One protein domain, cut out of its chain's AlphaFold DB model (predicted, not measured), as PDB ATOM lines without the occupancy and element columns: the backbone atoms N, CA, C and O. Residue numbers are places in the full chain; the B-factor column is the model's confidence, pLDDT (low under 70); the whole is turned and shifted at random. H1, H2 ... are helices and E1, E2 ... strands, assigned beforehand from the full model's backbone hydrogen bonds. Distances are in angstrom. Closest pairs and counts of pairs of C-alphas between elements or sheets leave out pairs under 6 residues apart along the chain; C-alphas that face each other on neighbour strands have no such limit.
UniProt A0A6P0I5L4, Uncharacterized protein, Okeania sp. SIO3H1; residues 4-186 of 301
ATOM      1  N   GLY A   4      -4.322 -26.652 -34.315       80.19
ATOM      2  CA  GLY A   4      -3.782 -25.473 -33.639       80.19
ATOM      3  C   GLY A   4      -4.675 -24.258 -33.870       80.19
ATOM      4  O   GLY A   4      -5.261 -24.107 -34.945       80.19
ATOM      5  N   ILE A   5      -4.761 -23.378 -32.877       81.12
ATOM      6  CA  ILE A   5      -5.467 -22.105 -32.997       81.12
ATOM      7  C   ILE A   5      -4.620 -21.194 -33.873       81.12
ATOM      8  O   ILE A   5      -3.455 -20.918 -33.583       81.12
ATOM      9  N   LYS A   6      -5.218 -20.756 -34.979       85.44
ATOM     10  CA  LYS A   6      -4.583 -19.892 -35.964       85.44
ATOM     11  C   LYS A   6      -5.032 -18.454 -35.734       85.44
ATOM     12  O   LYS A   6      -6.221 -18.162 -35.809       85.44
ATOM     13  N   GLN A   7      -4.076 -17.563 -35.521       83.19
ATOM     14  CA  GLN A   7      -4.307 -16.136 -35.359       83.19
ATOM     15  C   GLN A   7      -3.549 -15.356 -36.429       83.19
ATOM     16  O   GLN A   7      -2.349 -15.549 -36.634       83.19
ATOM     17  N   GLU A   8      -4.264 -14.476 -37.122       87.31
ATOM     18  CA  GLU A   8      -3.658 -13.518 -38.040       87.31
ATOM     19  C   GLU A   8      -3.061 -12.358 -37.244       87.31
ATOM     20  O   GLU A   8      -3.667 -11.856 -36.296       87.31
ATOM     21  N   VAL A   9      -1.856 -11.946 -37.628       84.94
ATOM     22  CA  VAL A   9      -1.163 -10.807 -37.026       84.94
ATOM     23  C   VAL A   9      -0.797  -9.815 -38.108       84.94
ATOM     24  O   VAL A   9      -0.353 -10.191 -39.190       84.94
ATOM     25  N   CYS A  10      -0.992  -8.537 -37.822       88.31
ATOM     26  CA  CYS A  10      -0.543  -7.455 -38.678       88.31
ATOM     27  C   CYS A  10      -0.238  -6.231 -37.826       88.31
ATOM     28  O   CYS A  10      -0.822  -6.038 -36.756       88.31
ATOM     29  N   GLY A  11       0.691  -5.410 -38.294       87.69
ATOM     30  CA  GLY A  11       1.063  -4.214 -37.567       87.69
ATOM     31  C   GLY A  11       2.174  -3.426 -38.230       87.69
ATOM     32  O   GLY A  11       2.647  -3.739 -39.324       87.69
ATOM     33  N   HIS A  12       2.587  -2.384 -37.521       85.50
ATOM     34  CA  HIS A  12       3.692  -1.528 -37.911       85.50
ATOM     35  C   HIS A  12       4.899  -1.793 -37.022       85.50
ATOM     36  O   HIS A  12       4.776  -2.038 -35.820       85.50
ATOM     37  N   ILE A  13       6.075  -1.724 -37.627       84.44
ATOM     38  CA  ILE A  13       7.338  -1.694 -36.904       84.44
ATOM     39  C   ILE A  13       7.453  -0.322 -36.252       84.44
ATOM     40  O   ILE A  13       7.138   0.692 -36.877       84.44
ATOM     41  N   GLN A  14       7.907  -0.286 -35.001       82.00
ATOM     42  CA  GLN A  14       8.187   0.979 -34.330       82.00
ATOM     43  C   GLN A  14       9.255   1.753 -35.119       82.00
ATOM     44  O   GLN A  14      10.309   1.175 -35.401       82.00
ATOM     45  N   PRO A  15       9.015   3.032 -35.469       84.81
ATOM     46  CA  PRO A  15       9.969   3.823 -36.233       84.81
ATOM     47  C   PRO A  15      11.341   3.840 -35.560       84.81
ATOM     48  O   PRO A  15      11.487   4.293 -34.421       84.81
ATOM     49  N   LEU A  16      12.363   3.360 -36.266       87.69
ATOM     50  CA  LEU A  16      13.737   3.417 -35.783       87.69
ATOM     51  C   LEU A  16      14.383   4.704 -36.283       87.69
ATOM     52  O   LEU A  16      14.603   4.864 -37.480       87.69
ATOM     53  N   ARG A  17      14.738   5.593 -35.354       87.19
ATOM     54  CA  ARG A  17      15.454   6.836 -35.656       87.19
ATOM     55  C   ARG A  17      16.940   6.688 -35.373       87.19
ATOM     56  O   ARG A  17      17.339   6.463 -34.232       87.19
ATOM     57  N   LEU A  18      17.746   6.857 -36.412       84.75
ATOM     58  CA  LEU A  18      19.199   6.917 -36.351       84.75
ATOM     59  C   LEU A  18      19.650   8.360 -36.618       84.75
ATOM     60  O   LEU A  18      19.094   9.042 -37.478       84.75
ATOM     61  N   GLY A  19      20.638   8.834 -35.864       84.25
ATOM     62  CA  GLY A  19      21.133  10.212 -35.945       84.25
ATOM     63  C   GLY A  19      22.445  10.386 -35.183       84.25
ATOM     64  O   GLY A  19      23.174   9.420 -34.975       84.25
ATOM     65  N   ARG A  20      22.741  11.602 -34.702       84.62
ATOM     66  CA  ARG A  20      24.022  11.933 -34.034       84.62
ATOM     67  C   ARG A  20      24.432  10.992 -32.894       84.62
ATOM     68  O   ARG A  20      25.618  10.737 -32.711       84.62
ATOM     69  N   ASN A  21      23.470  10.502 -32.116       84.31
ATOM     70  CA  ASN A  21      23.738   9.644 -30.955       84.31
ATOM     71  C   ASN A  21      23.865   8.156 -31.318       84.31
ATOM     72  O   ASN A  21      24.112   7.328 -30.444       84.31
ATOM     73  N   THR A  22      23.671   7.799 -32.586       84.56
ATOM     74  CA  THR A  22      23.825   6.427 -33.052       84.56
ATOM     75  C   THR A  22      25.305   6.121 -33.223       84.56
ATOM     76  O   THR A  22      25.983   6.725 -34.050       84.56
ATOM     77  N   THR A  23      25.809   5.150 -32.463       87.00
ATOM     78  CA  THR A  23      27.174   4.648 -32.640       87.00
ATOM     79  C   THR A  23      27.316   4.035 -34.038       87.00
ATOM     80  O   THR A  23      26.565   3.098 -34.346       87.00
ATOM     81  N   PRO A  24      28.262   4.504 -34.875       86.81
ATOM     82  CA  PRO A  24      28.496   3.929 -36.195       86.81
ATOM     83  C   PRO A  24      28.760   2.422 -36.120       86.81
ATOM     84  O   PRO A  24      29.472   1.947 -35.233       86.81
ATOM     85  N   GLY A  25      28.136   1.665 -37.019       85.25
ATOM     86  CA  GLY A  25      28.217   0.205 -37.067       85.25
ATOM     87  C   GLY A  25      27.452  -0.531 -35.959       85.25
ATOM     88  O   GLY A  25      27.383  -1.759 -35.993       85.25
ATOM     89  N   SER A  26      26.843   0.169 -34.993       90.25
ATOM     90  CA  SER A  26      25.976  -0.492 -34.011       90.25
ATOM     91  C   SER A  26      24.692  -0.986 -34.674       90.25
ATOM     92  O   SER A  26      24.036  -0.254 -35.416       90.25
ATOM     93  N   ILE A  27      24.338  -2.243 -34.409       91.75
ATOM     94  CA  ILE A  27      23.145  -2.865 -34.980       91.75
ATOM     95  C   ILE A  27      21.979  -2.648 -34.023       91.75
ATOM     96  O   ILE A  27      21.971  -3.153 -32.900       91.75
ATOM     97  N   GLN A  28      20.983  -1.908 -34.492       91.44
ATOM     98  CA  GLN A  28      19.723  -1.672 -33.806       91.44
ATOM     99  C   GLN A  28      18.689  -2.678 -34.303       91.44
ATOM    100  O   GLN A  28      18.575  -2.919 -35.504       91.44
ATOM    101  N   THR A  29      17.936  -3.284 -33.385       91.06
ATOM    102  CA  THR A  29      16.892  -4.244 -33.768       91.06
ATOM    103  C   THR A  29      15.726  -3.488 -34.392       91.06
ATOM    104  O   THR A  29      15.146  -2.619 -33.750       91.06
ATOM    105  N   LEU A  30      15.395  -3.825 -35.636       88.81
ATOM    106  CA  LEU A  30      14.214  -3.330 -36.336       88.81
ATOM    107  C   LEU A  30      13.004  -4.206 -36.026       88.81
ATOM    108  O   LEU A  30      11.948  -3.708 -35.662       88.81
ATOM    109  N   ILE A  31      13.163  -5.522 -36.170       87.94
ATOM    110  CA  ILE A  31      12.080  -6.495 -36.004       87.94
ATOM    111  C   ILE A  31      12.559  -7.618 -35.104       87.94
ATOM    112  O   ILE A  31      13.632  -8.191 -35.321       87.94
ATOM    113  N   ASP A  32      11.719  -7.950 -34.132       89.06
ATOM    114  CA  ASP A  32      11.856  -9.103 -33.256       89.06
ATOM    115  C   ASP A  32      10.565  -9.924 -33.336       89.06
ATOM    116  O   ASP A  32       9.549  -9.562 -32.741       89.06
ATOM    117  N   TRP A  33      10.585 -11.002 -34.126       85.62
ATOM    118  CA  TRP A  33       9.388 -11.811 -34.365       85.62
ATOM    119  C   TRP A  33       8.892 -12.509 -33.100       85.62
ATOM    120  O   TRP A  33       7.687 -12.684 -32.948       85.62
ATOM    121  N   GLN A  34       9.790 -12.836 -32.169       85.06
ATOM    122  CA  GLN A  34       9.424 -13.366 -30.859       85.06
ATOM    123  C   GLN A  34       8.621 -12.331 -30.076       85.06
ATOM    124  O   GLN A  34       7.547 -12.648 -29.584       85.06
ATOM    125  N   ALA A  35       9.095 -11.084 -30.015       84.44
ATOM    126  CA  ALA A  35       8.386 -10.023 -29.302       84.44
ATOM    127  C   ALA A  35       7.011  -9.721 -29.926       84.44
ATOM    128  O   ALA A  35       6.050  -9.471 -29.203       84.44
ATOM    129  N   ILE A  36       6.906  -9.774 -31.259       83.69
ATOM    130  CA  ILE A  36       5.626  -9.638 -31.971       83.69
ATOM    131  C   ILE A  36       4.695 -10.805 -31.625       83.69
ATOM    132  O   ILE A  36       3.526 -10.582 -31.318       83.69
ATOM    133  N   ALA A  37       5.198 -12.041 -31.649       80.25
ATOM    134  CA  ALA A  37       4.399 -13.211 -31.306       80.25
ATOM    135  C   ALA A  37       3.909 -13.163 -29.853       80.25
ATOM    136  O   ALA A  37       2.720 -13.346 -29.599       80.25
ATOM    137  N   ASP A  38       4.801 -12.807 -28.928       80.00
ATOM    138  CA  ASP A  38       4.507 -12.676 -27.502       80.00
ATOM    139  C   ASP A  38       3.469 -11.588 -27.206       80.00
ATOM    140  O   ASP A  38       2.684 -11.738 -26.276       80.00
ATOM    141  N   TYR A  39       3.435 -10.513 -27.998       81.31
ATOM    142  CA  TYR A  39       2.436  -9.452 -27.861       81.31
ATOM    143  C   TYR A  39       1.029  -9.892 -28.295       81.31
ATOM    144  O   TYR A  39       0.039  -9.437 -27.727       81.31
ATOM    145  N   HIS A  40       0.924 -10.743 -29.317       75.44
ATOM    146  CA  HIS A  40      -0.364 -11.118 -29.903       75.44
ATOM    147  C   HIS A  40      -0.992 -12.373 -29.297       75.44
ATOM    148  O   HIS A  40      -2.180 -12.605 -29.526       75.44
ATOM    149  N   GLN A  41      -0.232 -13.184 -28.566       72.19
ATOM    150  CA  GLN A  41      -0.703 -14.477 -28.080       72.19
ATOM    151  C   GLN A  41      -1.277 -14.423 -26.655       72.19
ATOM    152  O   GLN A  41      -0.825 -13.628 -25.827       72.19
ATOM    153  N   PRO A  42      -2.223 -15.321 -26.330       64.88
ATOM    154  CA  PRO A  42      -2.616 -15.584 -24.954       64.88
ATOM    155  C   PRO A  42      -1.448 -16.151 -24.146       64.88
ATOM    156  O   PRO A  42      -0.670 -16.971 -24.631       64.88
ATOM    157  N   SER A  43      -1.360 -15.790 -22.869       62.09
ATOM    158  CA  SER A  43      -0.262 -16.194 -21.989       62.09
ATOM    159  C   SER A  43      -0.051 -17.718 -21.912       62.09
ATOM    160  O   SER A  43       1.058 -18.179 -21.639       62.09
ATOM    161  N   ASN A  44      -1.097 -18.528 -22.110       63.31
ATOM    162  CA  ASN A  44      -1.115 -19.996 -21.997       63.31
ATOM    163  C   ASN A  44      -0.822 -20.753 -23.311       63.31
ATOM    164  O   ASN A  44      -1.003 -21.973 -23.365       63.31
ATOM    165  N   SER A  45      -0.353 -20.073 -24.357       67.88
ATOM    166  CA  SER A  45       0.040 -20.722 -25.609       67.88
ATOM    167  C   SER A  45       1.326 -21.557 -25.474       67.88
ATOM    168  O   SER A  45       2.285 -21.157 -24.812       67.88
ATOM    169  N   ILE A  46       1.375 -22.704 -26.152       67.12
ATOM    170  CA  ILE A  46       2.555 -23.561 -26.340       67.12
ATOM    171  C   ILE A  46       2.723 -23.932 -27.819       67.12
ATOM    172  O   ILE A  46       1.767 -23.890 -28.590       67.12
ATOM    173  N   ASN A  47       3.934 -24.378 -28.182       59.72
ATOM    174  CA  ASN A  47       4.295 -24.936 -29.494       59.72
ATOM    175  C   ASN A  47       3.917 -24.036 -30.681       59.72
ATOM    176  O   ASN A  47       2.831 -24.127 -31.250       59.72
ATOM    177  N   TYR A  48       4.868 -23.200 -31.085       68.75
ATOM    178  CA  TYR A  48       4.651 -22.157 -32.079       68.75
ATOM    179  C   TYR A  48       4.966 -22.628 -33.491       68.75
ATOM    180  O   TYR A  48       6.063 -23.115 -33.771       68.75
ATOM    181  N   ILE A  49       4.030 -22.382 -34.399       78.44
ATOM    182  CA  ILE A  49       4.324 -22.295 -35.825       78.44
ATOM    183  C   ILE A  49       4.075 -20.850 -36.228       78.44
ATOM    184  O   ILE A  49       2.945 -20.365 -36.193       78.44
ATOM    185  N   PHE A  50       5.143 -20.158 -36.599       80.81
ATOM    186  CA  PHE A  50       5.086 -18.769 -37.022       80.81
ATOM    187  C   PHE A  50       5.301 -18.670 -38.519       80.81
ATOM    188  O   PHE A  50       6.156 -19.352 -39.077       80.81
ATOM    189  N   LYS A  51       4.527 -17.808 -39.164       83.19
ATOM    190  CA  LYS A  51       4.737 -17.406 -40.547       83.19
ATOM    191  C   LYS A  51       4.562 -15.898 -40.622       83.19
ATOM    192  O   LYS A  51       3.438 -15.426 -40.739       83.19
ATOM    193  N   GLY A  52       5.659 -15.165 -40.518       80.38
ATOM    194  CA  GLY A  52       5.688 -13.712 -40.657       80.38
ATOM    195  C   GLY A  52       6.161 -13.297 -42.036       80.38
ATOM    196  O   GLY A  52       6.990 -13.969 -42.647       80.38
ATOM    197  N   GLN A  53       5.656 -12.171 -42.506       83.19
ATOM    198  CA  GLN A  53       6.054 -11.516 -43.734       83.19
ATOM    199  C   GLN A  53       6.243 -10.031 -43.452       83.19
ATOM    200  O   GLN A  53       5.476  -9.414 -42.710       83.19
ATOM    201  N   LEU A  54       7.278  -9.452 -44.054       82.25
ATOM    202  CA  LEU A  54       7.357  -8.005 -44.167       82.25
ATOM    203  C   LEU A  54       6.544  -7.546 -45.372       82.25
ATOM    204  O   LEU A  54       6.762  -8.028 -46.478       82.25
ATOM    205  N   GLU A  55       5.636  -6.606 -45.147       82.62
ATOM    206  CA  GLU A  55       4.807  -6.002 -46.197       82.62
ATOM    207  C   GLU A  55       5.537  -4.851 -46.876       82.62
ATOM    208  O   GLU A  55       5.487  -4.668 -48.089       82.62
ATOM    209  N   TYR A  56       6.235  -4.058 -46.068       83.38
ATOM    210  CA  TYR A  56       7.098  -3.002 -46.553       83.38
ATOM    211  C   TYR A  56       8.175  -2.700 -45.522       83.38
ATOM    212  O   TYR A  56       7.986  -2.845 -44.312       83.38
ATOM    213  N   LEU A  57       9.303  -2.221 -46.022       85.50
ATOM    214  CA  LEU A  57      10.349  -1.606 -45.234       85.50
ATOM    215  C   LEU A  57      10.841  -0.421 -46.052       85.50
ATOM    216  O   LEU A  57      11.190  -0.571 -47.226       85.50
ATOM    217  N   GLN A  58      10.867   0.753 -45.441       87.88
ATOM    218  CA  GLN A  58      11.259   1.996 -46.082       87.88
ATOM    219  C   GLN A  58      12.107   2.851 -45.147       87.88
ATOM    220  O   GLN A  58      12.064   2.701 -43.928       87.88
ATOM    221  N   CYS A  59      12.900   3.728 -45.736       90.62
ATOM    222  CA  CYS A  59      13.785   4.642 -45.046       90.62
ATOM    223  C   CYS A  59      13.559   6.049 -45.587       90.62
ATOM    224  O   CYS A  59      13.772   6.312 -46.773       90.62
ATOM    225  N   ASP A  60      13.139   6.933 -44.695       91.56
ATOM    226  CA  ASP A  60      13.064   8.366 -44.915       91.56
ATOM    227  C   ASP A  60      14.310   8.992 -44.294       91.56
ATOM    228  O   ASP A  60      14.653   8.707 -43.144       91.56
ATOM    229  N   TYR A  61      15.027   9.831 -45.037       92.06
ATOM    230  CA  TYR A  61      16.267  10.407 -44.525       92.06
ATOM    231  C   TYR A  61      16.475  11.860 -44.919       92.06
ATOM    232  O   TYR A  61      16.066  12.331 -45.979       92.06
ATOM    233  N   TYR A  62      17.178  12.573 -44.051       90.81
ATOM    234  CA  TYR A  62      17.646  13.926 -44.278       90.81
ATOM    235  C   TYR A  62      19.039  14.044 -43.674       90.81
ATOM    236  O   TYR A  62      19.190  14.005 -42.459       90.81
ATOM    237  N   ILE A  63      20.064  14.117 -44.525       89.75
ATOM    238  CA  ILE A  63      21.466  14.102 -44.094       89.75
ATOM    239  C   ILE A  63      22.157  15.328 -44.683       89.75
ATOM    240  O   ILE A  63      22.608  15.329 -45.824       89.75
ATOM    241  N   THR A  64      22.199  16.396 -43.904       88.69
ATOM    242  CA  THR A  64      22.752  17.701 -44.280       88.69
ATOM    243  C   THR A  64      24.241  17.836 -44.011       88.69
ATOM    244  O   THR A  64      24.886  18.664 -44.652       88.69
ATOM    245  N   SER A  65      24.798  17.038 -43.095       88.00
ATOM    246  CA  SER A  65      26.225  17.114 -42.755       88.00
ATOM    247  C   SER A  65      27.152  16.618 -43.866       88.00
ATOM    248  O   SER A  65      28.327  16.986 -43.901       88.00
ATOM    249  N   LEU A  66      26.638  15.799 -44.788       88.88
ATOM    250  CA  LEU A  66      27.414  15.279 -45.906       88.88
ATOM    251  C   LEU A  66      27.649  16.355 -46.962       88.88
ATOM    252  O   LEU A  66      26.793  17.199 -47.241       88.88
ATOM    253  N   SER A  67      28.787  16.246 -47.642       88.00
ATOM    254  CA  SER A  67      29.086  17.101 -48.785       88.00
ATOM    255  C   SER A  67      28.088  16.841 -49.918       88.00
ATOM    256  O   SER A  67      27.961  15.714 -50.401       88.00
ATOM    257  N   GLY A  68      27.396  17.889 -50.369       85.69
ATOM    258  CA  GLY A  68      26.412  17.784 -51.448       85.69
ATOM    259  C   GLY A  68      27.027  17.313 -52.769       85.69
ATOM    260  O   GLY A  68      28.164  17.655 -53.109       85.69
ATOM    261  N   ILE A  69      26.266  16.540 -53.542       86.75
ATOM    262  CA  ILE A  69      26.681  16.072 -54.871       86.75
ATOM    263  C   ILE A  69      26.065  16.980 -55.935       86.75
ATOM    264  O   ILE A  69      24.849  17.134 -56.019       86.75
ATOM    265  N   ASN A  70      26.905  17.570 -56.791       84.75
ATOM    266  CA  ASN A  70      26.417  18.364 -57.918       84.75
ATOM    267  C   ASN A  70      25.556  17.496 -58.854       84.75
ATOM    268  O   ASN A  70      25.979  16.407 -59.245       84.75
ATOM    269  N   SER A  71      24.393  17.997 -59.276       82.62
ATOM    270  CA  SER A  71      23.450  17.276 -60.143       82.62
ATOM    271  C   SER A  71      24.071  16.770 -61.451       82.62
ATOM    272  O   SER A  71      23.666  15.728 -61.962       82.62
ATOM    273  N   LYS A  72      25.110  17.442 -61.969       85.00
ATOM    274  CA  LYS A  72      25.863  16.995 -63.157       85.00
ATOM    275  C   LYS A  72      26.625  15.683 -62.941       85.00
ATOM    276  O   LYS A  72      26.922  14.994 -63.909       85.00
ATOM    277  N   ASN A  73      26.944  15.357 -61.690       86.00
ATOM    278  CA  ASN A  73      27.659  14.142 -61.306       86.00
ATOM    279  C   ASN A  73      26.718  12.973 -60.990       86.00
ATOM    280  O   ASN A  73      27.198  11.857 -60.791       86.00
ATOM    281  N   LEU A  74      25.403  13.213 -60.938       85.62
ATOM    282  CA  LEU A  74      24.424  12.144 -60.795       85.62
ATOM    283  C   LEU A  74      24.443  11.255 -62.046       85.62
ATOM    284  O   LEU A  74      24.615  11.764 -63.161       85.62
ATOM    285  N   PRO A  75      24.260   9.933 -61.891       84.69
ATOM    286  CA  PRO A  75      24.253   9.019 -63.018       84.69
ATOM    287  C   PRO A  75      23.099   9.383 -63.958       84.69
ATOM    288  O   PRO A  75      21.924   9.244 -63.630       84.69
ATOM    289  N   GLN A  76      23.443   9.869 -65.148       83.25
ATOM    290  CA  GLN A  76      22.477  10.200 -66.192       83.25
ATOM    291  C   GLN A  76      21.985   8.893 -66.825       83.25
ATOM    292  O   GLN A  76      22.696   8.296 -67.638       83.25
ATOM    293  N   ILE A  77      20.800   8.430 -66.415       81.75
ATOM    294  CA  ILE A  77      20.188   7.186 -66.898       81.75
ATOM    295  C   ILE A  77      19.180   7.487 -68.007       81.75
ATOM    296  O   ILE A  77      18.116   8.059 -67.761       81.75
ATOM    297  N   ASN A  78      19.466   7.034 -69.227       81.88
ATOM    298  CA  ASN A  78      18.483   7.054 -70.308       81.88
ATOM    299  C   ASN A  78      17.644   5.768 -70.282       81.88
ATOM    300  O   ASN A  78      18.031   4.736 -70.836       81.88
ATOM    301  N   LYS A  79      16.466   5.840 -69.644       74.19
ATOM    302  CA  LYS A  79      15.592   4.676 -69.405       74.19
ATOM    303  C   LYS A  79      15.240   3.888 -70.675       74.19
ATOM    304  O   LYS A  79      15.127   2.668 -70.574       74.19
ATOM    305  N   LEU A  80      15.114   4.561 -71.825       75.31
ATOM    306  CA  LEU A  80      14.633   3.992 -73.091       75.31
ATOM    307  C   LEU A  80      15.731   3.373 -73.968       75.31
ATOM    308  O   LEU A  80      15.418   2.572 -74.843       75.31
ATOM    309  N   ARG A  81      16.997   3.769 -73.788       81.19
ATOM    310  CA  ARG A  81      18.099   3.371 -74.687       81.19
ATOM    311  C   ARG A  81      19.164   2.503 -74.028       81.19
ATOM    312  O   ARG A  81      19.935   1.864 -74.734       81.19
ATOM    313  N   GLU A  82      19.231   2.497 -72.702       84.94
ATOM    314  CA  GLU A  82      20.286   1.799 -71.969       84.94
ATOM    315  C   GLU A  82      19.860   0.401 -71.533       84.94
ATOM    316  O   GLU A  82      18.759   0.201 -71.006       84.94
ATOM    317  N   THR A  83      20.773  -0.557 -71.682       85.56
ATOM    318  CA  THR A  83      20.602  -1.906 -71.137       85.56
ATOM    319  C   THR A  83      20.694  -1.888 -69.611       85.56
ATOM    320  O   THR A  83      21.296  -0.992 -69.014       85.56
ATOM    321  N   ASN A  84      20.138  -2.907 -68.951       78.50
ATOM    322  CA  ASN A  84      20.233  -3.036 -67.492       78.50
ATOM    323  C   ASN A  84      21.690  -3.066 -67.010       78.50
ATOM    324  O   ASN A  84      22.006  -2.441 -66.002       78.50
ATOM    325  N   LEU A  85      22.582  -3.712 -67.767       83.81
ATOM    326  CA  LEU A  85      24.008  -3.753 -67.453       83.81
ATOM    327  C   LEU A  85      24.639  -2.354 -67.490       83.81
ATOM    328  O   LEU A  85      25.348  -1.983 -66.566       83.81
ATOM    329  N   GLN A  86      24.344  -1.544 -68.511       84.81
ATOM    330  CA  GLN A  86      24.870  -0.176 -68.606       84.81
ATOM    331  C   GLN A  86      24.393   0.706 -67.449       84.81
ATOM    332  O   GLN A  86      25.179   1.473 -66.891       84.81
ATOM    333  N   LYS A  87      23.117   0.570 -67.069       83.06
ATOM    334  CA  LYS A  87      22.549   1.268 -65.911       83.06
ATOM    335  C   LYS A  87      23.288   0.863 -64.636       83.06
ATOM    336  O   LYS A  87      23.762   1.731 -63.910       83.06
ATOM    337  N   GLN A  88      23.459  -0.441 -64.407       82.81
ATOM    338  CA  GLN A  88      24.186  -0.972 -63.252       82.81
ATOM    339  C   GLN A  88      25.628  -0.470 -63.196       82.81
ATOM    340  O   GLN A  88      26.042   0.023 -62.152       82.81
ATOM    341  N   THR A  89      26.377  -0.513 -64.303       85.62
ATOM    342  CA  THR A  89      27.759  -0.008 -64.349       85.62
ATOM    343  C   THR A  89      27.833   1.463 -63.944       85.62
ATOM    344  O   THR A  89      28.654   1.820 -63.104       85.62
ATOM    345  N   LYS A  90      26.936   2.314 -64.464       87.38
ATOM    346  CA  LYS A  90      26.880   3.738 -64.085       87.38
ATOM    347  C   LYS A  90      26.605   3.932 -62.596       87.38
ATOM    348  O   LYS A  90      27.245   4.773 -61.967       87.38
ATOM    349  N   TYR A  91      25.680   3.158 -62.029       86.00
ATOM    350  CA  TYR A  91      25.413   3.187 -60.592       86.00
ATOM    351  C   TYR A  91      26.618   2.706 -59.776       86.00
ATOM    352  O   TYR A  91      26.974   3.357 -58.799       86.00
ATOM    353  N   PHE A  92      27.290   1.628 -60.186       86.12
ATOM    354  CA  PHE A  92      28.496   1.139 -59.513       86.12
ATOM    355  C   PHE A  92      29.636   2.158 -59.549       86.12
ATOM    356  O   PHE A  92      30.263   2.408 -58.521       86.12
ATOM    357  N   ASP A  93      29.883   2.789 -60.697       89.19
ATOM    358  CA  ASP A  93      30.908   3.825 -60.823       89.19
ATOM    359  C   ASP A  93      30.590   5.047 -59.952       89.19
ATOM    360  O   ASP A  93      31.490   5.596 -59.308       89.19
ATOM    361  N   PHE A  94      29.313   5.440 -59.890       91.19
ATOM    362  CA  PHE A  94      28.840   6.501 -59.008       91.19
ATOM    363  C   PHE A  94      29.067   6.150 -57.533       91.19
ATOM    364  O   PHE A  94      29.743   6.907 -56.839       91.19
ATOM    365  N   LYS A  95      28.598   4.981 -57.077       90.06
ATOM    366  CA  LYS A  95      28.779   4.501 -55.696       90.06
ATOM    367  C   LYS A  95      30.255   4.360 -55.322       90.06
ATOM    368  O   LYS A  95      30.651   4.698 -54.214       90.06
ATOM    369  N   ARG A  96      31.109   3.919 -56.251       89.00
ATOM    370  CA  ARG A  96      32.560   3.831 -56.021       89.00
ATOM    371  C   ARG A  96      33.183   5.210 -55.802       89.00
ATOM    372  O   ARG A  96      34.070   5.336 -54.962       89.00
ATOM    373  N   ARG A  97      32.748   6.223 -56.559       91.44
ATOM    374  CA  ARG A  97      33.257   7.601 -56.459       91.44
ATOM    375  C   ARG A  97      32.719   8.333 -55.227       91.44
ATOM    376  O   ARG A  97      33.490   9.029 -54.574       91.44
ATOM    377  N   TYR A  98      31.432   8.176 -54.934       90.56
ATOM    378  CA  TYR A  98      30.726   8.832 -53.837       90.56
ATOM    379  C   TYR A  98      30.293   7.776 -52.815       90.56
ATOM    380  O   TYR A  98      29.230   7.167 -52.935       90.56
ATOM    381  N   ASN A  99      31.160   7.550 -51.831       89.62
ATOM    382  CA  ASN A  99      31.002   6.563 -50.760       89.62
ATOM    383  C   ASN A  99      31.231   7.200 -49.376       89.62
ATOM    384  O   ASN A  99      31.563   8.387 -49.279       89.62
ATOM    385  N   VAL A 100      31.124   6.401 -48.312       88.88
ATOM    386  CA  VAL A 100      31.325   6.845 -46.919       88.88
ATOM    387  C   VAL A 100      32.684   7.523 -46.712       88.88
ATOM    388  O   VAL A 100      32.760   8.618 -46.158       88.88
ATOM    389  N   ARG A 101      33.768   6.946 -47.249       87.75
ATOM    390  CA  ARG A 101      35.136   7.490 -47.112       87.75
ATOM    391  C   ARG A 101      35.312   8.849 -47.785       87.75
ATOM    392  O   ARG A 101      36.182   9.614 -47.391       87.75
ATOM    393  N   SER A 102      34.512   9.137 -48.810       88.31
ATOM    394  CA  SER A 102      34.538  10.420 -49.514       88.31
ATOM    395  C   SER A 102      33.763  11.534 -48.795       88.31
ATOM    396  O   SER A 102      33.814  12.674 -49.240       88.31
ATOM    397  N   GLY A 103      33.035  11.227 -47.710       87.56
ATOM    398  CA  GLY A 103      32.220  12.204 -46.975       87.56
ATOM    399  C   GLY A 103      30.950  12.654 -47.712       87.56
ATOM    400  O   GLY A 103      30.346  13.665 -47.352       87.56
ATOM    401  N   HIS A 104      30.553  11.923 -48.758       89.62
ATOM    402  CA  HIS A 104      29.371  12.210 -49.578       89.62
ATOM    403  C   HIS A 104      28.190  11.274 -49.305       89.62
ATOM    404  O   HIS A 104      27.100  11.521 -49.820       89.62
ATOM    405  N   ALA A 105      28.405  10.199 -48.544       90.75
ATOM    406  CA  ALA A 105      27.391   9.193 -48.273       90.75
ATOM    407  C   ALA A 105      27.477   8.656 -46.844       90.75
ATOM    408  O   ALA A 105      28.538   8.685 -46.221       90.75
ATOM    409  N   VAL A 106      26.365   8.100 -46.386       91.06
ATOM    410  CA  VAL A 106      26.271   7.204 -45.232       91.06
ATOM    411  C   VAL A 106      25.814   5.841 -45.749       91.06
ATOM    412  O   VAL A 106      24.991   5.786 -46.660       91.06
ATOM    413  N   GLU A 107      26.340   4.747 -45.212       90.69
ATOM    414  CA  GLU A 107      25.932   3.395 -45.595       90.69
ATOM    415  C   GLU A 107      24.946   2.826 -44.588       90.69
ATOM    416  O   GLU A 107      25.258   2.691 -43.410       90.69
ATOM    417  N   LEU A 108      23.756   2.471 -45.059       90.25
ATOM    418  CA  LEU A 108      22.764   1.770 -44.268       90.25
ATOM    419  C   LEU A 108      22.790   0.287 -44.621       90.25
ATOM    420  O   LEU A 108      22.640  -0.081 -45.786       90.25
ATOM    421  N   MET A 109      22.949  -0.556 -43.607       89.00
ATOM    422  CA  MET A 109      23.097  -1.999 -43.741       89.00
ATOM    423  C   MET A 109      21.979  -2.734 -43.014       89.00
ATOM    424  O   MET A 109      21.650  -2.418 -41.870       89.00
ATOM    425  N   LEU A 110      21.427  -3.758 -43.664       87.81
ATOM    426  CA  LEU A 110      20.440  -4.654 -43.070       87.81
ATOM    427  C   LEU A 110      21.088  -5.975 -42.673       87.81
ATOM    428  O   LEU A 110      21.783  -6.619 -43.464       87.81
ATOM    429  N   HIS A 111      20.805  -6.401 -41.450       88.12
ATOM    430  CA  HIS A 111      21.314  -7.619 -40.846       88.12
ATOM    431  C   HIS A 111      20.170  -8.553 -40.482       88.12
ATOM    432  O   HIS A 111      19.072  -8.123 -40.134       88.12
ATOM    433  N   THR A 112      20.465  -9.846 -40.489       86.31
ATOM    434  CA  THR A 112      19.565 -10.888 -39.997       86.31
ATOM    435  C   THR A 112      20.306 -11.745 -38.990       86.31
ATOM    436  O   THR A 112      21.475 -12.068 -39.215       86.31
ATOM    437  N   LYS A 113      19.619 -12.176 -37.938       86.81
ATOM    438  CA  LYS A 113      20.116 -13.218 -37.036       86.81
ATOM    439  C   LYS A 113      19.016 -14.197 -36.672       86.81
ATOM    440  O   LYS A 113      17.833 -13.877 -36.808       86.81
ATOM    441  N   TRP A 114      19.418 -15.365 -36.191       84.69
ATOM    442  CA  TRP A 114      18.512 -16.387 -35.695       84.69
ATOM    443  C   TRP A 114      18.800 -16.672 -34.219       84.69
ATOM    444  O   TRP A 114      19.911 -17.014 -33.823       84.69
ATOM    445  N   GLY A 115      17.791 -16.484 -33.373       80.12
ATOM    446  CA  GLY A 115      17.867 -16.734 -31.940       80.12
ATOM    447  C   GLY A 115      18.891 -15.849 -31.227       80.12
ATOM    448  O   GLY A 115      18.895 -14.622 -31.371       80.12
ATOM    449  N   ASN A 116      19.739 -16.498 -30.429       81.31
ATOM    450  CA  ASN A 116      20.780 -15.856 -29.626       81.31
ATOM    451  C   ASN A 116      22.130 -15.780 -30.349       81.31
ATOM    452  O   ASN A 116      23.132 -15.464 -29.715       81.31
ATOM    453  N   GLU A 117      22.168 -16.089 -31.644       87.12
ATOM    454  CA  GLU A 117      23.375 -15.916 -32.441       87.12
ATOM    455  C   GLU A 117      23.771 -14.438 -32.522       87.12
ATOM    456  O   GLU A 117      22.942 -13.524 -32.399       87.12
ATOM    457  N   ASP A 118      25.060 -14.209 -32.758       89.38
ATOM    458  CA  ASP A 118      25.551 -12.890 -33.117       89.38
ATOM    459  C   ASP A 118      24.940 -12.439 -34.445       89.38
ATOM    460  O   ASP A 118      24.516 -13.235 -35.290       89.38
ATOM    461  N   TRP A 119      24.884 -11.126 -34.644       88.12
ATOM    462  CA  TRP A 119      24.440 -10.588 -35.918       88.12
ATOM    463  C   TRP A 119      25.375 -11.034 -37.040       88.12
ATOM    464  O   TRP A 119      26.581 -10.789 -37.001       88.12
ATOM    465  N   GLY A 120      24.798 -11.669 -38.060       78.50
ATOM    466  CA  GLY A 120      25.543 -12.060 -39.245       78.50
ATOM    467  C   GLY A 120      26.018 -10.860 -40.068       78.50
ATOM    468  O   GLY A 120      25.626  -9.706 -39.847       78.50
ATOM    469  N   MET A 121      26.832 -11.163 -41.082       79.25
ATOM    470  CA  MET A 121      27.227 -10.192 -42.104       79.25
ATOM    471  C   MET A 121      25.991  -9.516 -42.727       79.25
ATOM    472  O   MET A 121      24.960 -10.186 -42.889       79.25
ATOM    473  N   PRO A 122      26.087  -8.225 -43.104       81.00
ATOM    474  CA  PRO A 122      25.011  -7.523 -43.789       81.00
ATOM    475  C   PRO A 122      24.485  -8.321 -44.984       81.00
ATOM    476  O   PRO A 122      25.256  -8.810 -45.812       81.00
ATOM    477  N   LYS A 123      23.163  -8.452 -45.083       75.19
ATOM    478  CA  LYS A 123      22.489  -9.076 -46.231       75.19
ATOM    479  C   LYS A 123      22.296  -8.092 -47.376       75.19
ATOM    480  O   LYS A 123      22.251  -8.502 -48.532       75.19
ATOM    481  N   ALA A 124      22.198  -6.812 -47.037       77.69
ATOM    482  CA  ALA A 124      21.964  -5.722 -47.961       77.69
ATOM    483  C   ALA A 124      22.620  -4.447 -47.434       77.69
ATOM    484  O   ALA A 124      22.720  -4.265 -46.219       77.69
ATOM    485  N   GLY A 125      23.025  -3.570 -48.349       82.69
ATOM    486  CA  GLY A 125      23.601  -2.271 -48.028       82.69
ATOM    487  C   GLY A 125      23.256  -1.249 -49.104       82.69
ATOM    488  O   GLY A 125      23.291  -1.569 -50.295       82.69
ATOM    489  N   GLU A 126      22.913  -0.031 -48.692       87.50
ATOM    490  CA  GLU A 126      22.666   1.083 -49.606       87.50
ATOM    491  C   GLU A 126      23.267   2.388 -49.083       87.50
ATOM    492  O   GLU A 126      23.323   2.634 -47.879       87.50
ATOM    493  N   PHE A 127      23.714   3.232 -50.011       89.62
ATOM    494  CA  PHE A 127      24.263   4.543 -49.713       89.62
ATOM    495  C   PHE A 127      23.169   5.612 -49.726       89.62
ATOM    496  O   PHE A 127      22.418   5.761 -50.692       89.62
ATOM    497  N   LEU A 128      23.118   6.388 -48.648       90.69
ATOM    498  CA  LEU A 128      22.248   7.542 -48.466       90.69
ATOM    499  C   LEU A 128      23.053   8.810 -48.763       90.69
ATOM    500  O   LEU A 128      24.154   8.984 -48.238       90.69
ATOM    501  N   TYR A 129      22.518   9.691 -49.607       89.38
ATOM    502  CA  TYR A 129      23.248  10.830 -50.171       89.38
ATOM    503  C   TYR A 129      22.603  12.170 -49.825       89.38
ATOM    504  O   TYR A 129      21.382  12.302 -49.855       89.38
ATOM    505  N   ASN A 130      23.414  13.211 -49.623       87.56
ATOM    506  CA  ASN A 130      22.897  14.576 -49.551       87.56
ATOM    507  C   ASN A 130      22.631  15.136 -50.956       87.56
ATOM    508  O   ASN A 130      23.546  15.577 -51.659       87.56
ATOM    509  N   LEU A 131      21.356  15.138 -51.343       81.50
ATOM    510  CA  LEU A 131      20.873  15.756 -52.580       81.50
ATOM    511  C   LEU A 131      20.198  17.119 -52.341       81.50
ATOM    512  O   LEU A 131      19.579  17.656 -53.255       81.50
ATOM    513  N   GLY A 132      20.307  17.680 -51.130       77.00
ATOM    514  CA  GLY A 132      19.681  18.950 -50.748       77.00
ATOM    515  C   GLY A 132      18.170  18.873 -50.494       77.00
ATOM    516  O   GLY A 132      17.513  19.906 -50.427       77.00
ATOM    517  N   GLN A 133      17.614  17.667 -50.370       82.06
ATOM    518  CA  GLN A 133      16.194  17.409 -50.117       82.06
ATOM    519  C   GLN A 133      16.026  16.147 -49.262       82.06
ATOM    520  O   GLN A 133      16.974  15.373 -49.115       82.06
ATOM    521  N   TYR A 134      14.818  15.928 -48.736       85.81
ATOM    522  CA  TYR A 134      14.453  14.663 -48.101       85.81
ATOM    523  C   TYR A 134      14.598  13.513 -49.098       85.81
ATOM    524  O   TYR A 134      14.124  13.585 -50.236       85.81
ATOM    525  N   GLY A 135      15.300  12.475 -48.670       84.88
ATOM    526  CA  GLY A 135      15.482  11.245 -49.410       84.88
ATOM    527  C   GLY A 135      14.503  10.173 -48.954       84.88
ATOM    528  O   GLY A 135      14.069  10.155 -47.805       84.88
ATOM    529  N   TYR A 136      14.192   9.271 -49.879       87.50
ATOM    530  CA  TYR A 136      13.357   8.099 -49.649       87.50
ATOM    531  C   TYR A 136      14.037   6.878 -50.263       87.50
ATOM    532  O   TYR A 136      14.543   6.943 -51.389       87.50
ATOM    533  N   LEU A 137      14.034   5.767 -49.535       84.19
ATOM    534  CA  LEU A 137      14.497   4.469 -50.000       84.19
ATOM    535  C   LEU A 137      13.463   3.404 -49.635       84.19
ATOM    536  O   LEU A 137      13.121   3.242 -48.468       84.19
ATOM    537  N   ASN A 138      13.012   2.636 -50.624       79.44
ATOM    538  CA  ASN A 138      12.238   1.421 -50.388       79.44
ATOM    539  C   ASN A 138      13.184   0.212 -50.437       79.44
ATOM    540  O   ASN A 138      13.853  -0.006 -51.446       79.44
ATOM    541  N   PHE A 139      13.243  -0.586 -49.368       74.31
ATOM    542  CA  PHE A 139      14.130  -1.755 -49.306       74.31
ATOM    543  C   PHE A 139      13.614  -2.959 -50.107       74.31
ATOM    544  O   PHE A 139      14.361  -3.912 -50.314       74.31
ATOM    545  N   PHE A 140      12.359  -2.919 -50.564       67.44
ATOM    546  CA  PHE A 140      11.749  -3.948 -51.414       67.44
ATOM    547  C   PHE A 140      12.036  -3.723 -52.905       67.44
ATOM    548  O   PHE A 140      11.745  -4.588 -53.731       67.44
ATOM    549  N   ASP A 141      12.628  -2.580 -53.266       53.28
ATOM    550  CA  ASP A 141      13.130  -2.343 -54.621       53.28
ATOM    551  C   ASP A 141      14.296  -3.330 -54.895       53.28
ATOM    552  O   ASP A 141      15.070  -3.640 -53.980       53.28
ATOM    553  N   PRO A 142      14.441  -3.867 -56.123       41.94
ATOM    554  CA  PRO A 142      14.816  -5.263 -56.421       41.94
ATOM    555  C   PRO A 142      16.272  -5.671 -56.126       41.94
ATOM    556  O   PRO A 142      16.754  -6.697 -56.614       41.94
ATOM    557  N   TYR A 143      17.012  -4.879 -55.358       45.78
ATOM    558  CA  TYR A 143      18.435  -5.063 -55.097       45.78
ATOM    559  C   TYR A 143      18.783  -5.265 -53.619       45.78
ATOM    560  O   TYR A 143      19.863  -5.793 -53.356       45.78
ATOM    561  N   LEU A 144      17.906  -4.894 -52.677       49.91
ATOM    562  CA  LEU A 144      18.212  -4.962 -51.240       49.91
ATOM    563  C   LEU A 144      17.605  -6.199 -50.575       49.91
ATOM    564  O   LEU A 144      18.305  -6.917 -49.871       49.91
ATOM    565  N   LEU A 145      16.351  -6.527 -50.872       54.22
ATOM    566  CA  LEU A 145      15.706  -7.759 -50.422       54.22
ATOM    567  C   LEU A 145      15.220  -8.501 -51.672       54.22
ATOM    568  O   LEU A 145      14.125  -8.256 -52.162       54.22
ATOM    569  N   LYS A 146      16.080  -9.350 -52.258       46.53
ATOM    570  CA  LYS A 146      15.813 -10.024 -53.550       46.53
ATOM    571  C   LYS A 146      14.559 -10.906 -53.556       46.53
ATOM    572  O   LYS A 146      14.049 -11.190 -54.634       46.53
ATOM    573  N   ASP A 147      14.054 -11.259 -52.383       46.06
ATOM    574  CA  ASP A 147      12.830 -12.021 -52.193       46.06
ATOM    575  C   ASP A 147      11.886 -11.175 -51.331       46.06
ATOM    576  O   ASP A 147      11.892 -11.272 -50.110       46.06
ATOM    577  N   ALA A 148      11.096 -10.297 -51.957       41.62
ATOM    578  CA  ALA A 148      10.106  -9.426 -51.302       41.62
ATOM    579  C   ALA A 148       8.973 -10.188 -50.567       41.62
ATOM    580  O   ALA A 148       8.072  -9.583 -49.999       41.62
ATOM    581  N   GLU A 149       9.049 -11.515 -50.521       50.66
ATOM    582  CA  GLU A 149       8.310 -12.381 -49.612       50.66
ATOM    583  C   GLU A 149       9.318 -13.074 -48.686       50.66
ATOM    584  O   GLU A 149       9.505 -14.292 -48.758       50.66
ATOM    585  N   ILE A 150      10.026 -12.322 -47.828       57.31
ATOM    586  CA  ILE A 150      10.823 -12.972 -46.779       57.31
ATOM    587  C   ILE A 150       9.844 -13.550 -45.765       57.31
ATOM    588  O   ILE A 150       9.439 -12.906 -44.799       57.31
ATOM    589  N   LEU A 151       9.418 -14.773 -46.053       57.81
ATOM    590  CA  LEU A 151       8.596 -15.593 -45.193       57.81
ATOM    591  C   LEU A 151       9.477 -16.107 -44.060       57.81
ATOM    592  O   LEU A 151      10.270 -17.034 -44.222       57.81
ATOM    593  N   TYR A 152       9.333 -15.490 -42.895       68.88
ATOM    594  CA  TYR A 152       9.968 -15.937 -41.669       68.88
ATOM    595  C   TYR A 152       9.118 -17.043 -41.062       68.88
ATOM    596  O   TYR A 152       8.033 -16.796 -40.541       68.88
ATOM    597  N   SER A 153       9.614 -18.275 -41.131       71.31
ATOM    598  CA  SER A 153       8.930 -19.453 -40.588       71.31
ATOM    599  C   SER A 153       9.278 -19.749 -39.121       71.31
ATOM    600  O   SER A 153       8.932 -20.809 -38.603       71.31
ATOM    601  N   ASP A 154      10.043 -18.871 -38.468       79.19
ATOM    602  CA  ASP A 154      10.553 -19.076 -37.110       79.19
ATOM    603  C   ASP A 154      10.576 -17.743 -36.349       79.19
ATOM    604  O   ASP A 154      11.149 -16.754 -36.813       79.19
ATOM    605  N   ILE A 155       9.967 -17.736 -35.161       83.12
ATOM    606  CA  ILE A 155       9.897 -16.587 -34.242       83.12
ATOM    607  C   ILE A 155      11.273 -16.097 -33.787       83.12
ATOM    608  O   ILE A 155      11.429 -14.952 -33.379       83.12
ATOM    609  N   ARG A 156      12.298 -16.946 -33.869       85.56
ATOM    610  CA  ARG A 156      13.657 -16.601 -33.445       85.56
ATOM    611  C   ARG A 156      14.366 -15.661 -34.411       85.56
ATOM    612  O   ARG A 156      15.423 -15.136 -34.056       85.56
ATOM    613  N   TYR A 157      13.847 -15.456 -35.619       85.38
ATOM    614  CA  TYR A 157      14.457 -14.517 -36.552       85.38
ATOM    615  C   TYR A 157      14.341 -13.076 -36.052       85.38
ATOM    616  O   TYR A 157      13.302 -12.643 -35.559       85.38
ATOM    617  N   LYS A 158      15.420 -12.313 -36.227       88.75
ATOM    618  CA  LYS A 158      15.434 -10.866 -35.996       88.75
ATOM    619  C   LYS A 158      16.080 -10.158 -37.170       88.75
ATOM    620  O   LYS A 158      17.010 -10.686 -37.789       88.75
ATOM    621  N   ILE A 159      15.607  -8.949 -37.444       87.31
ATOM    622  CA  ILE A 159      16.188  -8.052 -38.443       87.31
ATOM    623  C   ILE A 159      16.708  -6.827 -37.719       87.31
ATOM    624  O   ILE A 159      16.052  -6.293 -36.824       87.31
ATOM    625  N   GLY A 160      17.898  -6.396 -38.102       90.12
ATOM    626  CA  GLY A 160      18.547  -5.225 -37.547       90.12
ATOM    627  C   GLY A 160      19.014  -4.298 -38.648       90.12
ATOM    628  O   GLY A 160      19.281  -4.735 -39.767       90.12
ATOM    629  N   ALA A 161      19.129  -3.024 -38.315       90.56
ATOM    630  CA  ALA A 161      19.781  -2.031 -39.146       90.56
ATOM    631  C   ALA A 161      21.020  -1.511 -38.430       90.56
ATOM    632  O   ALA A 161      20.986  -1.240 -37.230       90.56
ATOM    633  N   SER A 162      22.102  -1.349 -39.175       90.75
ATOM    634  CA  SER A 162      23.240  -0.547 -38.746       90.75
ATOM    635  C   SER A 162      23.518   0.526 -39.774       90.75
ATOM    636  O   SER A 162      23.125   0.418 -40.936       90.75
ATOM    637  N   ILE A 163      24.180   1.578 -39.323       89.94
ATOM    638  CA  ILE A 163      24.532   2.696 -40.173       89.94
ATOM    639  C   ILE A 163      26.000   3.042 -39.972       89.94
ATOM    640  O   ILE A 163      26.471   3.107 -38.836       89.94
ATOM    641  N   ASP A 164      26.727   3.206 -41.069       88.62
ATOM    642  CA  ASP A 164      28.139   3.572 -41.070       88.62
ATOM    643  C   ASP A 164      28.340   4.930 -41.746       88.62
ATOM    644  O   ASP A 164      27.950   5.155 -42.896       88.62
ATOM    645  N   GLY A 165      28.922   5.861 -40.999       81.69
ATOM    646  CA  GLY A 165      29.085   7.255 -41.390       81.69
ATOM    647  C   GLY A 165      28.900   8.219 -40.221       81.69
ATOM    648  O   GLY A 165      28.361   7.873 -39.171       81.69
ATOM    649  N   ALA A 166      29.389   9.444 -40.397       76.81
ATOM    650  CA  ALA A 166      29.255  10.499 -39.400       76.81
ATOM    651  C   ALA A 166      27.919  11.239 -39.574       76.81
ATOM    652  O   ALA A 166      27.586  11.653 -40.682       76.81
ATOM    653  N   PHE A 167      27.198  11.429 -38.468       82.69
ATOM    654  CA  PHE A 167      25.960  12.206 -38.406       82.69
ATOM    655  C   PHE A 167      26.209  13.593 -37.814       82.69
ATOM    656  O   PHE A 167      26.870  13.732 -36.781       82.69
ATOM    657  N   GLY A 168      25.635  14.610 -38.451       84.19
ATOM    658  CA  GLY A 168      25.492  15.946 -37.885       84.19
ATOM    659  C   GLY A 168      24.280  16.066 -36.961       84.19
ATOM    660  O   GLY A 168      23.466  15.153 -36.834       84.19
ATOM    661  N   ASP A 169      24.142  17.232 -36.334       84.50
ATOM    662  CA  ASP A 169      23.089  17.519 -35.346       84.50
ATOM    663  C   ASP A 169      21.661  17.420 -35.885       84.50
ATOM    664  O   ASP A 169      20.741  17.076 -35.146       84.50
ATOM    665  N   PHE A 170      21.477  17.724 -37.167       84.94
ATOM    666  CA  PHE A 170      20.167  17.786 -37.817       84.94
ATOM    667  C   PHE A 170      19.906  16.596 -38.735       84.94
ATOM    668  O   PHE A 170      18.887  16.561 -39.424       84.94
ATOM    669  N   ASP A 171      20.834  15.645 -38.765       88.44
ATOM    670  CA  ASP A 171      20.729  14.504 -39.647       88.44
ATOM    671  C   ASP A 171      19.861  13.425 -39.009       88.44
ATOM    672  O   ASP A 171      20.051  13.050 -37.848       88.44
ATOM    673  N   ILE A 172      18.908  12.923 -39.785       88.06
ATOM    674  CA  ILE A 172      17.933  11.936 -39.336       88.06
ATOM    675  C   ILE A 172      17.781  10.882 -40.422       88.06
ATOM    676  O   ILE A 172      17.619  11.197 -41.600       88.06
ATOM    677  N   VAL A 173      17.798   9.624 -40.000       90.19
ATOM    678  CA  VAL A 173      17.378   8.471 -40.790       90.19
ATOM    679  C   VAL A 173      16.278   7.782 -39.999       90.19
ATOM    680  O   VAL A 173      16.501   7.358 -38.869       90.19
ATOM    681  N   GLU A 174      15.086   7.696 -40.571       91.50
ATOM    682  CA  GLU A 174      13.945   7.016 -39.976       91.50
ATOM    683  C   GLU A 174      13.603   5.787 -40.811       91.50
ATOM    684  O   GLU A 174      13.294   5.888 -41.998       91.50
ATOM    685  N   ILE A 175      13.680   4.615 -40.188       90.38
ATOM    686  CA  ILE A 175      13.314   3.350 -40.817       90.38
ATOM    687  C   ILE A 175      11.939   2.951 -40.308       90.38
ATOM    688  O   ILE A 175      11.721   2.807 -39.104       90.38
ATOM    689  N   ASN A 176      11.034   2.742 -41.253       88.31
ATOM    690  CA  ASN A 176       9.641   2.403 -41.033       88.31
ATOM    691  C   ASN A 176       9.316   1.106 -41.766       88.31
ATOM    692  O   ASN A 176       9.870   0.822 -42.827       88.31
ATOM    693  N   GLY A 177       8.369   0.331 -41.255       86.62
ATOM    694  CA  GLY A 177       7.885  -0.829 -41.989       86.62
ATOM    695  C   GLY A 177       6.604  -1.402 -41.415       86.62
ATOM    696  O   GLY A 177       6.116  -0.963 -40.373       86.62
ATOM    697  N   GLY A 178       6.056  -2.375 -42.124       86.12
ATOM    698  CA  GLY A 178       4.845  -3.086 -41.744       86.12
ATOM    699  C   GLY A 178       5.031  -4.578 -41.923       86.12
ATOM    700  O   GLY A 178       5.812  -5.023 -42.766       86.12
ATOM    701  N   TYR A 179       4.315  -5.343 -41.113       87.44
ATOM    702  CA  TYR A 179       4.348  -6.792 -41.148       87.44
ATOM    703  C   TYR A 179       2.941  -7.371 -41.168       87.44
ATOM    704  O   TYR A 179       1.992  -6.785 -40.642       87.44
ATOM    705  N   SER A 180       2.840  -8.561 -41.740       86.88
ATOM    706  CA  SER A 180       1.678  -9.429 -41.648       86.88
ATOM    707  C   SER A 180       2.135 -10.847 -41.331       86.88
ATOM    708  O   SER A 180       3.325 -11.170 -41.393       86.88
ATOM    709  N   GLY A 181       1.213 -11.714 -40.947       86.06
ATOM    710  CA  GLY A 181       1.555 -13.100 -40.730       86.06
ATOM    711  C   GLY A 181       0.479 -13.908 -40.047       86.06
ATOM    712  O   GLY A 181      -0.662 -13.493 -39.849       86.06
ATOM    713  N   THR A 182       0.878 -15.110 -39.677       85.88
ATOM    714  CA  THR A 182       0.067 -16.050 -38.932       85.88
ATOM    715  C   THR A 182       0.891 -16.642 -37.805       85.88
ATOM    716  O   THR A 182       2.001 -17.130 -38.021       85.88
ATOM    717  N   ILE A 183       0.294 -16.682 -36.622       84.56
ATOM    718  CA  ILE A 183       0.762 -17.473 -35.493       84.56
ATOM    719  C   ILE A 183      -0.201 -18.642 -35.350       84.56
ATOM    720  O   ILE A 183      -1.409 -18.448 -35.252       84.56
ATOM    721  N   THR A 184       0.317 -19.863 -35.381       85.19
ATOM    722  CA  THR A 184      -0.436 -21.036 -34.944       85.19
ATOM    723  C   THR A 184       0.138 -21.473 -33.615       85.19
ATOM    724  O   THR A 184       1.334 -21.754 -33.519       85.19
ATOM    725  N   TYR A 185      -0.711 -21.508 -32.602       82.06
ATOM    726  CA  TYR A 185      -0.359 -21.977 -31.276       82.06
ATOM    727  C   TYR A 185      -1.333 -23.057 -30.835       82.06
ATOM    728  O   TYR A 185      -2.425 -23.220 -31.380       82.06
ATOM    729  N   PHE A 186      -0.934 -23.804 -29.823       79.00
ATOM    730  CA  PHE A 186      -1.839 -24.667 -29.094       79.00
ATOM    731  C   PHE A 186      -2.049 -24.027 -27.737       79.00
ATOM    732  O   PHE A 186      -1.085 -23.629 -27.088       79.00
TER     733      PHE A 186
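AT A GLANCE: This is residues 4 to 186 of the 301 residues of an uncharacterized protein of Okeania sp. SIO3H1 (UniProt A0A6P0I5L4). What shape does this model show? Two curled sheets, E1-E8-E3-E6 and E2-E7-E4-E5, lie face to face over part of their length as a sandwich; the long strands E1, E8 and E3 run on past it and curl round H1 at one end. Near the other end H2 and the long link before it fold out to one side, and residues 80 to 85 stick out. What is it made of? The 183 printed residues hold two named helices and eight named strands, in the order E1 E2 H1 E3 H2 E4 E5 E6 E7 E8, with both sheets antiparallel and the class mixed. The whole is only just compact, close to loose, with a radius of gyration of the C-alphas of 18.8 A and spans of 61 by 41 by 27 A.

HOW THE PARTS SIT: How is the first sheet paired? E1, residues 5 to 18, is antiparallel to E8, residues 172 to 186, with N 7 and O 183 at 2.8 A. E8 is antiparallel to E3, residues 45 to 62, with N 51 and O 182 at 2.9 A; E3 is antiparallel to E6, residues 135 to 138, with N 59 and O 137 at 2.8 A. And the second? E2, residues 28 to 32, pairs antiparallel with E7, residues 157 to 164, with N 30 and O 159 at 2.8 A. E7 pairs antiparallel with E4, residues 105 to 114, with N 109 and O 162 at 2.8 A; E4 forms a hairpin with E5, residues 124 to 129, with N 108 and O 126 at 2.9 A. How do the sheets meet? The parts that face each other are 10.1 A centre to centre. E1 with E8, E2 with E7, E3 with E6 and E4 with E5 make a jelly roll, one long hairpin wound over both sheets. Where are the helices? The first sheet curls round H1, residues 33 to 40, whose Ala 37 has its C-alpha 7.0 A from that of Ile 183, the closest in E8. H2, residues 84 to 97, is on neither sheet; its closest C-alphas to E5 are Lys 95 and Phe 127, 7.5 A. Every O i to N i+4 pair is within hydrogen-bond range in H1 and H2.

IN THESE COORDINATES: Where does E1 begin? C-alpha 5 is at (-5.467, -22.105, -32.997), and E1 is 38.2 A long. Which strands bend? E3, 43.1 A, bends by 81 degrees at residue 48; E8, 42.8 A, bends by 52 degrees at residue 181 and ends at C-alpha 186, (-1.839, -24.667, -29.094).

THE WHOLE: How far does it reach? The C-alphas of Asn 44 and Lys 72, the two farthest apart, are 61.6 A apart; the printed part has no cut. Which links are long? E3 to H2 has 21 residues and E6 to E7 has 18. Where is confidence low? Residues 42 to 48 and 140 to 152 are under 70.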